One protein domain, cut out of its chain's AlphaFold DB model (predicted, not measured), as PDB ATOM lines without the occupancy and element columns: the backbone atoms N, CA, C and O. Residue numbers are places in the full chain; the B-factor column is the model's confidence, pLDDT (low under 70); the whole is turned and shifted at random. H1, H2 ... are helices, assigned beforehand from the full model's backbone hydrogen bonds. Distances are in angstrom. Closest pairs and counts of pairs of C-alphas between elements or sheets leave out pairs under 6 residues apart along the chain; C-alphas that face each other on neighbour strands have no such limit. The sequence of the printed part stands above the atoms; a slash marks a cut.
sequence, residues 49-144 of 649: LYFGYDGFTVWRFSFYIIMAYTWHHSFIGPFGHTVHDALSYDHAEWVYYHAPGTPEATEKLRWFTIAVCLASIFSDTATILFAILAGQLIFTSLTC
ATOM      1  N   LEU A  49     302.523 225.761 112.050       56.69
ATOM      2  CA  LEU A  49     303.605 226.698 111.790       56.69
ATOM      3  C   LEU A  49     304.899 226.080 112.317       56.69
ATOM      4  O   LEU A  49     305.169 226.172 113.503       56.69
ATOM      5  N   TYR A  50     305.682 225.482 111.414       55.31
ATOM      6  CA  TYR A  50     307.019 224.924 111.648       55.31
ATOM      7  C   TYR A  50     307.088 223.845 112.754       55.31
ATOM      8  O   TYR A  50     306.840 224.074 113.931       55.31
ATOM      9  N   PHE A  51     307.490 222.629 112.375       71.69
ATOM     10  CA  PHE A  51     307.751 221.509 113.300       71.69
ATOM     11  C   PHE A  51     306.548 220.972 114.101       71.69
ATOM     12  O   PHE A  51     306.745 220.245 115.068       71.69
ATOM     13  N   GLY A  52     305.306 221.269 113.700       81.31
ATOM     14  CA  GLY A  52     304.116 220.665 114.319       81.31
ATOM     15  C   GLY A  52     303.588 221.377 115.571       81.31
ATOM     16  O   GLY A  52     302.607 220.909 116.144       81.31
ATOM     17  N   TYR A  53     304.190 222.495 115.985       87.00
ATOM     18  CA  TYR A  53     303.759 223.262 117.160       87.00
ATOM     19  C   TYR A  53     302.834 224.425 116.779       87.00
ATOM     20  O   TYR A  53     302.938 224.996 115.693       87.00
ATOM     21  N   ASP A  54     301.920 224.797 117.680       90.69
ATOM     22  CA  ASP A  54     301.138 226.025 117.515       90.69
ATOM     23  C   ASP A  54     301.964 227.275 117.870       90.69
ATOM     24  O   ASP A  54     302.964 227.221 118.594       90.69
ATOM     25  N   GLY A  55     301.540 228.434 117.359       91.81
ATOM     26  CA  GLY A  55     302.262 229.691 117.571       91.81
ATOM     27  C   GLY A  55     302.387 230.086 119.046       91.81
ATOM     28  O   GLY A  55     303.372 230.710 119.434       91.81
ATOM     29  N   PHE A  56     301.436 229.687 119.895       94.19
ATOM     30  CA  PHE A  56     301.460 230.021 121.318       94.19
ATOM     31  C   PHE A  56     302.505 229.199 122.089       94.19
ATOM     32  O   PHE A  56     303.178 229.714 122.981       94.19
ATOM     33  N   THR A  57     302.705 227.941 121.702       94.31
ATOM     34  CA  THR A  57     303.758 227.066 122.224       94.31
ATOM     35  C   THR A  57     305.136 227.595 121.844       94.31
ATOM     36  O   THR A  57     306.015 227.704 122.702       94.31
ATOM     37  N   VAL A  58     305.312 228.011 120.584       95.88
ATOM     38  CA  VAL A  58     306.561 228.653 120.141       95.88
ATOM     39  C   VAL A  58     306.780 229.972 120.888       95.88
ATOM     40  O   VAL A  58     307.894 230.238 121.332       95.88
ATOM     41  N   TRP A  59     305.726 230.762 121.127       96.62
ATOM     42  CA  TRP A  59     305.820 231.967 121.955       96.62
ATOM     43  C   TRP A  59     306.300 231.665 123.381       96.62
ATOM     44  O   TRP A  59     307.227 232.327 123.843       96.62
ATOM     45  N   ARG A  60     305.727 230.657 124.065       96.94
ATOM     46  CA  ARG A  60     306.172 230.220 125.406       96.94
ATOM     47  C   ARG A  60     307.662 229.887 125.399       96.94
ATOM     48  O   ARG A  60     308.397 230.365 126.261       96.94
ATOM     49  N   PHE A  61     308.103 229.102 124.418       97.75
ATOM     50  CA  PHE A  61     309.505 228.728 124.251       97.75
ATOM     51  C   PHE A  61     310.401 229.963 124.080       97.75
ATOM     52  O   PHE A  61     311.347 230.156 124.845       97.75
ATOM     53  N   SER A  62     310.072 230.844 123.129       97.81
ATOM     54  CA  SER A  62     310.836 232.066 122.867       97.81
ATOM     55  C   SER A  62     310.876 232.995 124.078       97.81
ATOM     56  O   SER A  62     311.945 233.488 124.427       97.81
ATOM     57  N   PHE A  63     309.739 233.209 124.747       98.19
ATOM     58  CA  PHE A  63     309.640 234.080 125.916       98.19
ATOM     59  C   PHE A  63     310.595 233.631 127.023       98.19
ATOM     60  O   PHE A  63     311.411 234.429 127.476       98.19
ATOM     61  N   TYR A  64     310.571 232.355 127.412       98.44
ATOM     62  CA  TYR A  64     311.423 231.870 128.499       98.44
ATOM     63  C   TYR A  64     312.914 231.808 128.141       98.44
ATOM     64  O   TYR A  64     313.745 232.021 129.024       98.44
ATOM     65  N   ILE A  65     313.275 231.613 126.868       98.38
ATOM     66  CA  ILE A  65     314.669 231.775 126.416       98.38
ATOM     67  C   ILE A  65     315.116 233.230 126.547       98.38
ATOM     68  O   ILE A  65     316.195 233.500 127.078       98.38
ATOM     69  N   ILE A  66     314.284 234.177 126.107       97.94
ATOM     70  CA  ILE A  66     314.585 235.605 126.245       97.94
ATOM     71  C   ILE A  66     314.685 235.973 127.729       97.94
ATOM     72  O   ILE A  66     315.574 236.734 128.103       97.94
ATOM     73  N   MET A  67     313.836 235.417 128.597       97.75
ATOM     74  CA  MET A  67     313.917 235.638 130.044       97.75
ATOM     75  C   MET A  67     315.195 235.061 130.653       97.75
ATOM     76  O   MET A  67     315.840 235.763 131.424       97.75
ATOM     77  N   ALA A  68     315.620 233.856 130.262       97.69
ATOM     78  CA  ALA A  68     316.893 233.283 130.698       97.69
ATOM     79  C   ALA A  68     318.082 234.181 130.306       97.69
ATOM     80  O   ALA A  68     318.924 234.499 131.145       97.69
ATOM     81  N   TYR A  69     318.100 234.667 129.059       96.62
ATOM     82  CA  TYR A  69     319.089 235.640 128.588       96.62
ATOM     83  C   TYR A  69     319.034 236.950 129.390       96.62
ATOM     84  O   TYR A  69     320.054 237.459 129.849       96.62
ATOM     85  N   THR A  70     317.829 237.480 129.609       93.75
ATOM     86  CA  THR A  70     317.614 238.707 130.388       93.75
ATOM     87  C   THR A  70     318.156 238.551 131.799       93.75
ATOM     88  O   THR A  70     318.822 239.451 132.301       93.75
ATOM     89  N   TRP A  71     317.900 237.407 132.430       92.25
ATOM     90  CA  TRP A  71     318.333 237.127 133.790       92.25
ATOM     91  C   TRP A  71     319.850 237.009 133.898       92.25
ATOM     92  O   TRP A  71     320.438 237.543 134.834       92.25
ATOM     93  N   HIS A  72     320.491 236.379 132.910       93.88
ATOM     94  CA  HIS A  72     321.948 236.291 132.828       93.88
ATOM     95  C   HIS A  72     322.616 237.676 132.808       93.88
ATOM     96  O   HIS A  72     323.631 237.881 133.468       93.88
ATOM     97  N   HIS A  73     322.007 238.644 132.116       90.25
ATOM     98  CA  HIS A  73     322.515 240.017 132.011       90.25
ATOM     99  C   HIS A  73     321.928 240.999 133.036       90.25
ATOM    100  O   HIS A  73     322.271 242.185 133.022       90.25
ATOM    101  N   SER A  74     321.038 240.544 133.919       85.56
ATOM    102  CA  SER A  74     320.447 241.401 134.946       85.56
ATOM    103  C   SER A  74     321.356 241.486 136.171       85.56
ATOM    104  O   SER A  74     321.999 240.518 136.588       85.56
ATOM    105  N   PHE A  75     321.405 242.676 136.766       77.94
ATOM    106  CA  PHE A  75     322.045 242.881 138.058       77.94
ATOM    107  C   PHE A  75     321.103 242.382 139.163       77.94
ATOM    108  O   PHE A  75     319.953 242.810 139.212       77.94
ATOM    109  N   ILE A  76     321.571 241.456 140.007       73.38
ATOM    110  CA  ILE A  76     320.750 240.733 141.003       73.38
ATOM    111  C   ILE A  76     321.345 240.890 142.425       73.38
ATOM    112  O   ILE A  76     321.006 240.124 143.314       73.38
ATOM    113  N   GLY A  77     322.236 241.859 142.669       66.44
ATOM    114  CA  GLY A  77     322.913 242.026 143.970       66.44
ATOM    115  C   GLY A  77     324.399 241.621 143.957       66.44
ATOM    116  O   GLY A  77     324.958 241.449 142.868       66.44
ATOM    117  N   PRO A  78     325.085 241.505 145.113       73.88
ATOM    118  CA  PRO A  78     324.557 241.266 146.462       73.88
ATOM    119  C   PRO A  78     323.635 242.357 146.978       73.88
ATOM    120  O   PRO A  78     323.894 243.539 146.810       73.88
ATOM    121  N   PHE A  79     322.570 241.946 147.639       72.62
ATOM    122  CA  PHE A  79     321.761 242.794 148.497       72.62
ATOM    123  C   PHE A  79     322.269 242.633 149.938       72.62
ATOM    124  O   PHE A  79     322.909 241.644 150.254       72.62
ATOM    125  N   GLY A  80     322.057 243.606 150.809       66.19
ATOM    126  CA  GLY A  80     322.539 243.633 152.196       66.19
ATOM    127  C   GLY A  80     323.624 244.677 152.471       66.19
ATOM    128  O   GLY A  80     323.976 244.887 153.628       66.19
ATOM    129  N   HIS A  81     324.127 245.362 151.439       74.75
ATOM    130  CA  HIS A  81     324.901 246.591 151.621       74.75
ATOM    131  C   HIS A  81     323.964 247.795 151.689       74.75
ATOM    132  O   HIS A  81     323.036 247.907 150.889       74.75
ATOM    133  N   THR A  82     324.278 248.737 152.577       73.06
ATOM    134  CA  THR A  82     323.523 249.981 152.795       73.06
ATOM    135  C   THR A  82     323.227 250.734 151.494       73.06
ATOM    136  O   THR A  82     322.116 251.206 151.291       73.06
ATOM    137  N   VAL A  83     324.161 250.777 150.540       73.38
ATOM    138  CA  VAL A  83     323.937 251.434 149.238       73.38
ATOM    139  C   VAL A  83     322.840 250.738 148.415       73.38
ATOM    140  O   VAL A  83     322.044 251.403 147.752       73.38
ATOM    141  N   HIS A  84     322.749 249.408 148.469       75.75
ATOM    142  CA  HIS A  84     321.704 248.661 147.767       75.75
ATOM    143  C   HIS A  84     320.327 248.826 148.420       75.75
ATOM    144  O   HIS A  84     319.332 248.841 147.693       75.75
ATOM    145  N   ASP A  85     320.257 249.040 149.739       76.69
ATOM    146  CA  ASP A  85     319.002 249.372 150.428       76.69
ATOM    147  C   ASP A  85     318.368 250.628 149.818       76.69
ATOM    148  O   ASP A  85     317.161 250.639 149.556       76.69
ATOM    149  N   ALA A  86     319.174 251.652 149.510       78.31
ATOM    150  CA  ALA A  86     318.697 252.889 148.890       78.31
ATOM    151  C   ALA A  86     318.176 252.716 147.454       78.31
ATOM    152  O   ALA A  86     317.414 253.548 146.968       78.31
ATOM    153  N   LEU A  87     318.546 251.620 146.788       77.19
ATOM    154  CA  LEU A  87     318.123 251.282 145.425       77.19
ATOM    155  C   LEU A  87     317.039 250.206 145.383       77.19
ATOM    156  O   LEU A  87     316.687 249.711 144.308       77.19
ATOM    157  N   SER A  88     316.475 249.866 146.539       79.31
ATOM    158  CA  SER A  88     315.259 249.066 146.628       79.31
ATOM    159  C   SER A  88     314.031 249.970 146.644       79.31
ATOM    160  O   SER A  88     314.067 251.089 147.155       79.31
ATOM    161  N   TYR A  89     312.903 249.479 146.139       75.88
ATOM    162  CA  TYR A  89     311.670 250.255 146.141       75.88
ATOM    163  C   TYR A  89     311.199 250.584 147.556       75.88
ATOM    164  O   TYR A  89     311.089 249.689 148.397       75.88
ATOM    165  N   ASP A  90     310.927 251.865 147.834       70.81
ATOM    166  CA  ASP A  90     310.189 252.271 149.042       70.81
ATOM    167  C   ASP A  90     308.971 251.361 149.202       70.81
ATOM    168  O   ASP A  90     308.268 251.119 148.210       70.81
ATOM    169  N   HIS A  91     308.784 250.821 150.415       75.75
ATOM    170  CA  HIS A  91     307.717 249.886 150.795       75.75
ATOM    171  C   HIS A  91     307.908 248.412 150.394       75.75
ATOM    172  O   HIS A  91     307.024 247.586 150.649       75.75
ATOM    173  N   ALA A  92     309.044 248.057 149.789       77.00
ATOM    174  CA  ALA A  92     309.397 246.681 149.434       77.00
ATOM    175  C   ALA A  92     310.494 246.080 150.336       77.00
ATOM    176  O   ALA A  92     311.123 245.088 149.967       77.00
ATOM    177  N   GLU A  93     310.719 246.637 151.532       77.19
ATOM    178  CA  GLU A  93     311.796 246.195 152.437       77.19
ATOM    179  C   GLU A  93     311.646 244.717 152.830       77.19
ATOM    180  O   GLU A  93     312.625 243.997 152.997       77.19
ATOM    181  N   TRP A  94     310.407 244.224 152.900       77.50
ATOM    182  CA  TRP A  94     310.117 242.821 153.192       77.50
ATOM    183  C   TRP A  94     310.664 241.852 152.132       77.50
ATOM    184  O   TRP A  94     311.049 240.735 152.469       77.50
ATOM    185  N   VAL A  95     310.735 242.265 150.860       81.12
ATOM    186  CA  VAL A  95     311.328 241.450 149.783       81.12
ATOM    187  C   VAL A  95     312.844 241.415 149.929       81.12
ATOM    188  O   VAL A  95     313.483 240.402 149.642       81.12
ATOM    189  N   TYR A  96     313.413 242.520 150.405       77.69
ATOM    190  CA  TYR A  96     314.844 242.692 150.561       77.69
ATOM    191  C   TYR A  96     315.454 241.739 151.589       77.69
ATOM    192  O   TYR A  96     316.509 241.169 151.332       77.69
ATOM    193  N   TYR A  97     314.759 241.473 152.701       81.88
ATOM    194  CA  TYR A  97     315.214 240.490 153.697       81.88
ATOM    195  C   TYR A  97     315.390 239.074 153.132       81.88
ATOM    196  O   TYR A  97     316.089 238.253 153.721       81.88
ATOM    197  N   HIS A  98     314.761 238.780 151.992       84.75
ATOM    198  CA  HIS A  98     314.875 237.503 151.294       84.75
ATOM    199  C   HIS A  98     315.777 237.571 150.055       84.75
ATOM    200  O   HIS A  98     315.900 236.590 149.319       84.75
ATOM    201  N   ALA A  99     316.389 238.722 149.790       86.00
ATOM    202  CA  ALA A  99     317.302 238.909 148.680       86.00
ATOM    203  C   ALA A  99     318.712 238.389 149.042       86.00
ATOM    204  O   ALA A  99     319.084 238.360 150.216       86.00
ATOM    205  N   PRO A 100     319.504 237.917 148.063       89.31
ATOM    206  CA  PRO A 100     320.803 237.310 148.339       89.31
ATOM    207  C   PRO A 100     321.789 238.302 148.973       89.31
ATOM    208  O   PRO A 100     322.178 239.272 148.336       89.31
ATOM    209  N   GLY A 101     322.237 237.979 150.193       88.81
ATOM    210  CA  GLY A 101     323.167 238.758 151.028       88.81
ATOM    211  C   GLY A 101     324.594 238.929 150.484       88.81
ATOM    212  O   GLY A 101     325.356 239.782 150.926       88.81
ATOM    213  N   THR A 102     325.005 238.030 149.587       89.69
ATOM    214  CA  THR A 102     326.407 237.856 149.188       89.69
ATOM    215  C   THR A 102     326.539 237.689 147.673       89.69
ATOM    216  O   THR A 102     325.578 237.263 147.015       89.69
ATOM    217  N   PRO A 103     327.713 238.005 147.086       89.25
ATOM    218  CA  PRO A 103     327.957 237.779 145.662       89.25
ATOM    219  C   PRO A 103     327.727 236.317 145.254       89.25
ATOM    220  O   PRO A 103     327.113 236.046 144.226       89.25
ATOM    221  N   GLU A 104     328.141 235.367 146.097       93.75
ATOM    222  CA  GLU A 104     327.945 233.934 145.857       93.75
ATOM    223  C   GLU A 104     326.457 233.548 145.853       93.75
ATOM    224  O   GLU A 104     325.999 232.845 144.952       93.75
ATOM    225  N   ALA A 105     325.677 234.021 146.834       92.62
ATOM    226  CA  ALA A 105     324.235 233.777 146.876       92.62
ATOM    227  C   ALA A 105     323.524 234.405 145.668       92.62
ATOM    228  O   ALA A 105     322.593 233.813 145.121       92.62
ATOM    229  N   THR A 106     323.994 235.572 145.223       90.62
ATOM    230  CA  THR A 106     323.476 236.253 144.034       90.62
ATOM    231  C   THR A 106     323.721 235.435 142.773       90.62
ATOM    232  O   THR A 106     322.800 235.227 141.982       90.62
ATOM    233  N   GLU A 107     324.933 234.913 142.604       93.00
ATOM    234  CA  GLU A 107     325.278 234.093 141.446       93.00
ATOM    235  C   GLU A 107     324.518 232.756 141.453       93.00
ATOM    236  O   GLU A 107     323.991 232.332 140.422       93.00
ATOM    237  N   LYS A 108     324.349 232.130 142.627       94.81
ATOM    238  CA  LYS A 108     323.488 230.944 142.783       94.81
ATOM    239  C   LYS A 108     322.041 231.243 142.397       94.81
ATOM    240  O   LYS A 108     321.449 230.467 141.647       94.81
ATOM    241  N   LEU A 109     321.479 232.365 142.856       93.88
ATOM    242  CA  LEU A 109     320.121 232.782 142.496       93.88
ATOM    243  C   LEU A 109     319.990 233.045 140.990       93.88
ATOM    244  O   LEU A 109     318.983 232.666 140.388       93.88
ATOM    245  N   ARG A 110     321.009 233.648 140.365       94.25
ATOM    246  CA  ARG A 110     321.058 233.874 138.915       94.25
ATOM    247  C   ARG A 110     320.958 232.556 138.150       94.25
ATOM    248  O   ARG A 110     320.038 232.402 137.348       94.25
ATOM    249  N   TRP A 111     321.846 231.597 138.418       96.00
ATOM    250  CA  TRP A 111     321.842 230.301 137.725       96.00
ATOM    251  C   TRP A 111     320.606 229.464 138.033       96.00
ATOM    252  O   TRP A 111     320.033 228.863 137.124       96.00
ATOM    253  N   PHE A 112     320.147 229.475 139.286       97.25
ATOM    254  CA  PHE A 112     318.892 228.837 139.669       97.25
ATOM    255  C   PHE A 112     317.724 229.391 138.853       97.25
ATOM    256  O   PHE A 112     316.959 228.629 138.268       97.25
ATOM    257  N   THR A 113     317.618 230.714 138.731       96.56
ATOM    258  CA  THR A 113     316.524 231.331 137.977       96.56
ATOM    259  C   THR A 113     316.631 231.056 136.478       96.56
ATOM    260  O   THR A 113     315.609 230.803 135.846       96.56
ATOM    261  N   ILE A 114     317.839 231.028 135.904       97.69
ATOM    262  CA  ILE A 114     318.055 230.603 134.508       97.69
ATOM    263  C   ILE A 114     317.553 229.168 134.306       97.69
ATOM    264  O   ILE A 114     316.803 228.906 133.364       97.69
ATOM    265  N   ALA A 115     317.894 228.246 135.209       98.25
ATOM    266  CA  ALA A 115     317.405 226.872 135.152       98.25
ATOM    267  C   ALA A 115     315.872 226.807 135.266       98.25
ATOM    268  O   ALA A 115     315.230 226.092 134.496       98.25
ATOM    269  N   VAL A 116     315.267 227.599 136.158       98.44
ATOM    270  CA  VAL A 116     313.806 227.709 136.294       98.44
ATOM    271  C   VAL A 116     313.160 228.295 135.031       98.44
ATOM    272  O   VAL A 116     312.109 227.804 134.618       98.44
ATOM    273  N   CYS A 117     313.776 229.280 134.366       97.69
ATOM    274  CA  CYS A 117     313.306 229.805 133.076       97.69
ATOM    275  C   CYS A 117     313.247 228.688 132.030       97.69
ATOM    276  O   CYS A 117     312.204 228.463 131.420       97.69
ATOM    277  N   LEU A 118     314.347 227.952 131.856       98.12
ATOM    278  CA  LEU A 118     314.424 226.865 130.879       98.12
ATOM    279  C   LEU A 118     313.453 225.729 131.226       98.12
ATOM    280  O   LEU A 118     312.761 225.216 130.350       98.12
ATOM    281  N   ALA A 119     313.317 225.387 132.508       98.31
ATOM    282  CA  ALA A 119     312.329 224.420 132.969       98.31
ATOM    283  C   ALA A 119     310.886 224.892 132.718       98.31
ATOM    284  O   ALA A 119     310.024 224.070 132.411       98.31
ATOM    285  N   SER A 120     310.611 226.200 132.779       98.31
ATOM    286  CA  SER A 120     309.283 226.785 132.526       98.31
ATOM    287  C   SER A 120     308.798 226.606 131.089       98.31
ATOM    288  O   SER A 120     307.598 226.724 130.832       98.31
ATOM    289  N   ILE A 121     309.683 226.254 130.155       97.62
ATOM    290  CA  ILE A 121     309.306 225.835 128.800       97.62
ATOM    291  C   ILE A 121     308.479 224.541 128.848       97.62
ATOM    292  O   ILE A 121     307.480 224.427 128.142       97.62
ATOM    293  N   PHE A 122     308.860 223.597 129.711       96.88
ATOM    294  CA  PHE A 122     308.309 222.236 129.736       96.88
ATOM    295  C   PHE A 122     307.456 221.932 130.976       96.88
ATOM    296  O   PHE A 122     306.675 220.985 130.966       96.88
ATOM    297  N   SER A 123     307.592 222.720 132.044       97.44
ATOM    298  CA  SER A 123     306.941 222.493 133.334       97.44
ATOM    299  C   SER A 123     305.988 223.627 133.688       97.44
ATOM    300  O   SER A 123     306.376 224.794 133.762       97.44
ATOM    301  N   ASP A 124     304.730 223.272 133.944       96.88
ATOM    302  CA  ASP A 124     303.699 224.220 134.364       96.88
ATOM    303  C   ASP A 124     303.986 224.752 135.781       96.88
ATOM    304  O   ASP A 124     303.874 225.952 136.016       96.88
ATOM    305  N   THR A 125     304.493 223.929 136.704       97.06
ATOM    306  CA  THR A 125     304.877 224.383 138.055       97.06
ATOM    307  C   THR A 125     306.056 225.356 138.031       97.06
ATOM    308  O   THR A 125     306.072 226.331 138.783       97.06
ATOM    309  N   ALA A 126     307.034 225.138 137.143       98.19
ATOM    310  CA  ALA A 126     308.188 226.030 137.022       98.19
ATOM    311  C   ALA A 126     307.775 227.455 136.611       98.19
ATOM    312  O   ALA A 126     308.386 228.414 137.073       98.19
ATOM    313  N   THR A 127     306.686 227.609 135.843       98.12
ATOM    314  CA  THR A 127     306.174 228.933 135.443       98.12
ATOM    315  C   THR A 127     305.702 229.768 136.641       98.12
ATOM    316  O   THR A 127     305.896 230.983 136.638       98.12
ATOM    317  N   ILE A 128     305.147 229.135 137.688       98.12
ATOM    318  CA  ILE A 128     304.768 229.805 138.947       98.12
ATOM    319  C   ILE A 128     306.023 230.280 139.669       98.12
ATOM    320  O   ILE A 128     306.111 231.441 140.064       98.12
ATOM    321  N   LEU A 129     307.008 229.390 139.818       97.81
ATOM    322  CA  LEU A 129     308.259 229.721 140.488       97.81
ATOM    323  C   LEU A 129     308.988 230.859 139.765       97.81
ATOM    324  O   LEU A 129     309.448 231.794 140.417       97.81
ATOM    325  N   PHE A 130     309.028 230.836 138.429       97.94
ATOM    326  CA  PHE A 130     309.588 231.943 137.661       97.94
ATOM    327  C   PHE A 130     308.812 233.245 137.872       97.94
ATOM    328  O   PHE A 130     309.435 234.283 138.053       97.94
ATOM    329  N   ALA A 131     307.475 233.219 137.877       97.75
ATOM    330  CA  ALA A 131     306.679 234.422 138.124       97.75
ATOM    331  C   ALA A 131     306.977 235.034 139.506       97.75
ATOM    332  O   ALA A 131     307.097 236.252 139.618       97.75
ATOM    333  N   ILE A 132     307.175 234.203 140.537       96.00
ATOM    334  CA  ILE A 132     307.587 234.649 141.878       96.00
ATOM    335  C   ILE A 132     308.983 235.286 141.839       96.00
ATOM    336  O   ILE A 132     309.157 236.388 142.355       96.00
ATOM    337  N   LEU A 133     309.957 234.635 141.195       94.81
ATOM    338  CA  LEU A 133     311.323 235.158 141.053       94.81
ATOM    339  C   LEU A 133     311.345 236.478 140.264       94.81
ATOM    340  O   LEU A 133     311.989 237.437 140.680       94.81
ATOM    341  N   ALA A 134     310.592 236.568 139.164       94.50
ATOM    342  CA  ALA A 134     310.423 237.792 138.383       94.50
ATOM    343  C   ALA A 134     309.795 238.921 139.217       94.50
ATOM    344  O   ALA A 134     310.237 240.066 139.128       94.50
ATOM    345  N   GLY A 135     308.812 238.593 140.061       92.38
ATOM    346  CA  GLY A 135     308.243 239.525 141.031       92.38
ATOM    347  C   GLY A 135     309.288 240.009 142.036       92.38
ATOM    348  O   GLY A 135     309.422 241.213 142.236       92.38
ATOM    349  N   GLN A 136     310.083 239.097 142.606       89.88
ATOM    350  CA  GLN A 136     311.179 239.448 143.512       89.88
ATOM    351  C   GLN A 136     312.135 240.453 142.860       89.88
ATOM    352  O   GLN A 136     312.383 241.498 143.452       89.88
ATOM    353  N   LEU A 137     312.616 240.182 141.639       88.69
ATOM    354  CA  LEU A 137     313.539 241.077 140.927       88.69
ATOM    355  C   LEU A 137     312.952 242.477 140.735       88.69
ATOM    356  O   LEU A 137     313.648 243.470 140.928       88.69
ATOM    357  N   ILE A 138     311.675 242.563 140.369       88.06
ATOM    358  CA  ILE A 138     310.999 243.850 140.233       88.06
ATOM    359  C   ILE A 138     310.963 244.595 141.553       88.06
ATOM    360  O   ILE A 138     311.179 245.793 141.555       88.06
ATOM    361  N   PHE A 139     310.670 243.936 142.668       85.19
ATOM    362  CA  PHE A 139     310.551 244.635 143.944       85.19
ATOM    363  C   PHE A 139     311.911 244.965 144.579       85.19
ATOM    364  O   PHE A 139     311.985 245.896 145.381       85.19
ATOM    365  N   THR A 140     312.988 244.272 144.198       81.81
ATOM    366  CA  THR A 140     314.346 244.536 144.704       81.81
ATOM    367  C   THR A 140     315.187 245.438 143.808       81.81
ATOM    368  O   THR A 140     316.176 245.989 144.286       81.81
ATOM    369  N   SER A 141     314.825 245.616 142.534       79.25
ATOM    370  CA  SER A 141     315.633 246.364 141.567       79.25
ATOM    371  C   SER A 141     314.909 247.601 141.039       79.25
ATOM    372  O   SER A 141     314.044 247.520 140.162       79.25
ATOM    373  N   LEU A 142     315.311 248.783 141.515       76.00
ATOM    374  CA  LEU A 142     315.023 250.028 140.810       76.00
ATOM    375  C   LEU A 142     315.877 250.099 139.536       76.00
ATOM    376  O   LEU A 142     317.106 250.052 139.580       76.00
ATOM    377  N   THR A 143     315.228 250.230 138.380       74.38
ATOM    378  CA  THR A 143     315.908 250.430 137.092       74.38
ATOM    379  C   THR A 143     315.191 251.500 136.277       74.38
ATOM    380  O   THR A 143     313.972 251.646 136.371       74.38
ATOM    381  N   CYS A 144     315.928 252.217 135.423       67.31
ATOM    382  CA  CYS A 144     315.364 253.233 134.524       67.31
ATOM    383  C   CYS A 144     314.314 252.678 133.547       67.31
ATOM    384  O   CYS A 144     313.494 253.422 133.022       67.31
TER     385      CYS A 144
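AT A GLANCE: This is residues 49 to 144 of the 649 residues of the protein "Hypothetical protein" of Pseudo-nitzschia australis (UniProt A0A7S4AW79). Three long helices, H1, H4 and H5, pack together slipped along one another: H4 and H5 form a helical hairpin, and H1 runs beside H4 with its later half, while residues 51 to 56, at H1's beginning and just before it, stick out at one end. At the other end, the stretch between H1 and H4 winds through two short helices, H2 and H3, with H3 packed on the last residues of H5 and H2 farther out. The printed part has 96 residues with five named helices, in the order H1, H2, H3, H4, H5, and no named strand; the class is all helix. The whole is only just loose, close to compact, with a radius of gyration of the C-alphas of 15.2 A, and it spans 52 by 25 by 23 A.

IN THESE COORDINATES: H1, residues 55 to 72, is 25.8 A long from first to last C-alpha and begins at C-alpha 55 at (302.262, 229.691, 117.571). H4, also of 18 residues, runs from 103 to 120 over 25.3 A, beginning at C-alpha 103 at (327.957, 237.779, 145.662). H5, residues 124 to 140, is 25.2 A long and ends at C-alpha 140 at (314.346, 244.536, 144.704). H2 is residues 82 to 85, and H3 is residues 93 to 96.

HOW THE PARTS SIT: H1 touches H4 with residues 64 to 72 alone, at a shallow tilt of 7 degrees and opposite ways; their closest C-alphas, those of Ala 68 and Ile 114, are 4.8 A apart. H4 and H5 are a hairpin: residues 113 to 120 of H4 touch residues 126 to 133 of H5. They run opposite ways at a steep tilt of 38 degrees, only just past shallow, and the closest C-alphas, those of Ser 120 and Ala 126, are 4.7 A apart. H1 and H5 are near each other, with 6 pairs of C-alphas within 10 A. H5 touches H3 with residues 136 to 140 alone; the closest C-alphas, those of Thr 140 and Tyr 96, are 6.2 A apart. H2 and H3 are close but not clearly touching, the C-alphas of Asp 85 and Tyr 96 being closest at 7.9 A. H2 is apart from H1, H4 and H5, and H3 is apart from H1 and H4. In H1 and H4 every O i to N i+4 pair is within hydrogen-bond range, in H5 12 of 13; H2 and H3, too short for such a pair, each have one O i to N i+3 pair, within range.

THE WHOLE: The two C-alphas farthest apart, those of Gly 52 and Thr 82, are 52.1 A apart. The printed part has no cut. The link from H4 to H5 is tight, the other links are short, and no link is long. The mean pLDDT of the printed part is 87.7; residues 49 to 50, 77, 80 and 144 are under 70.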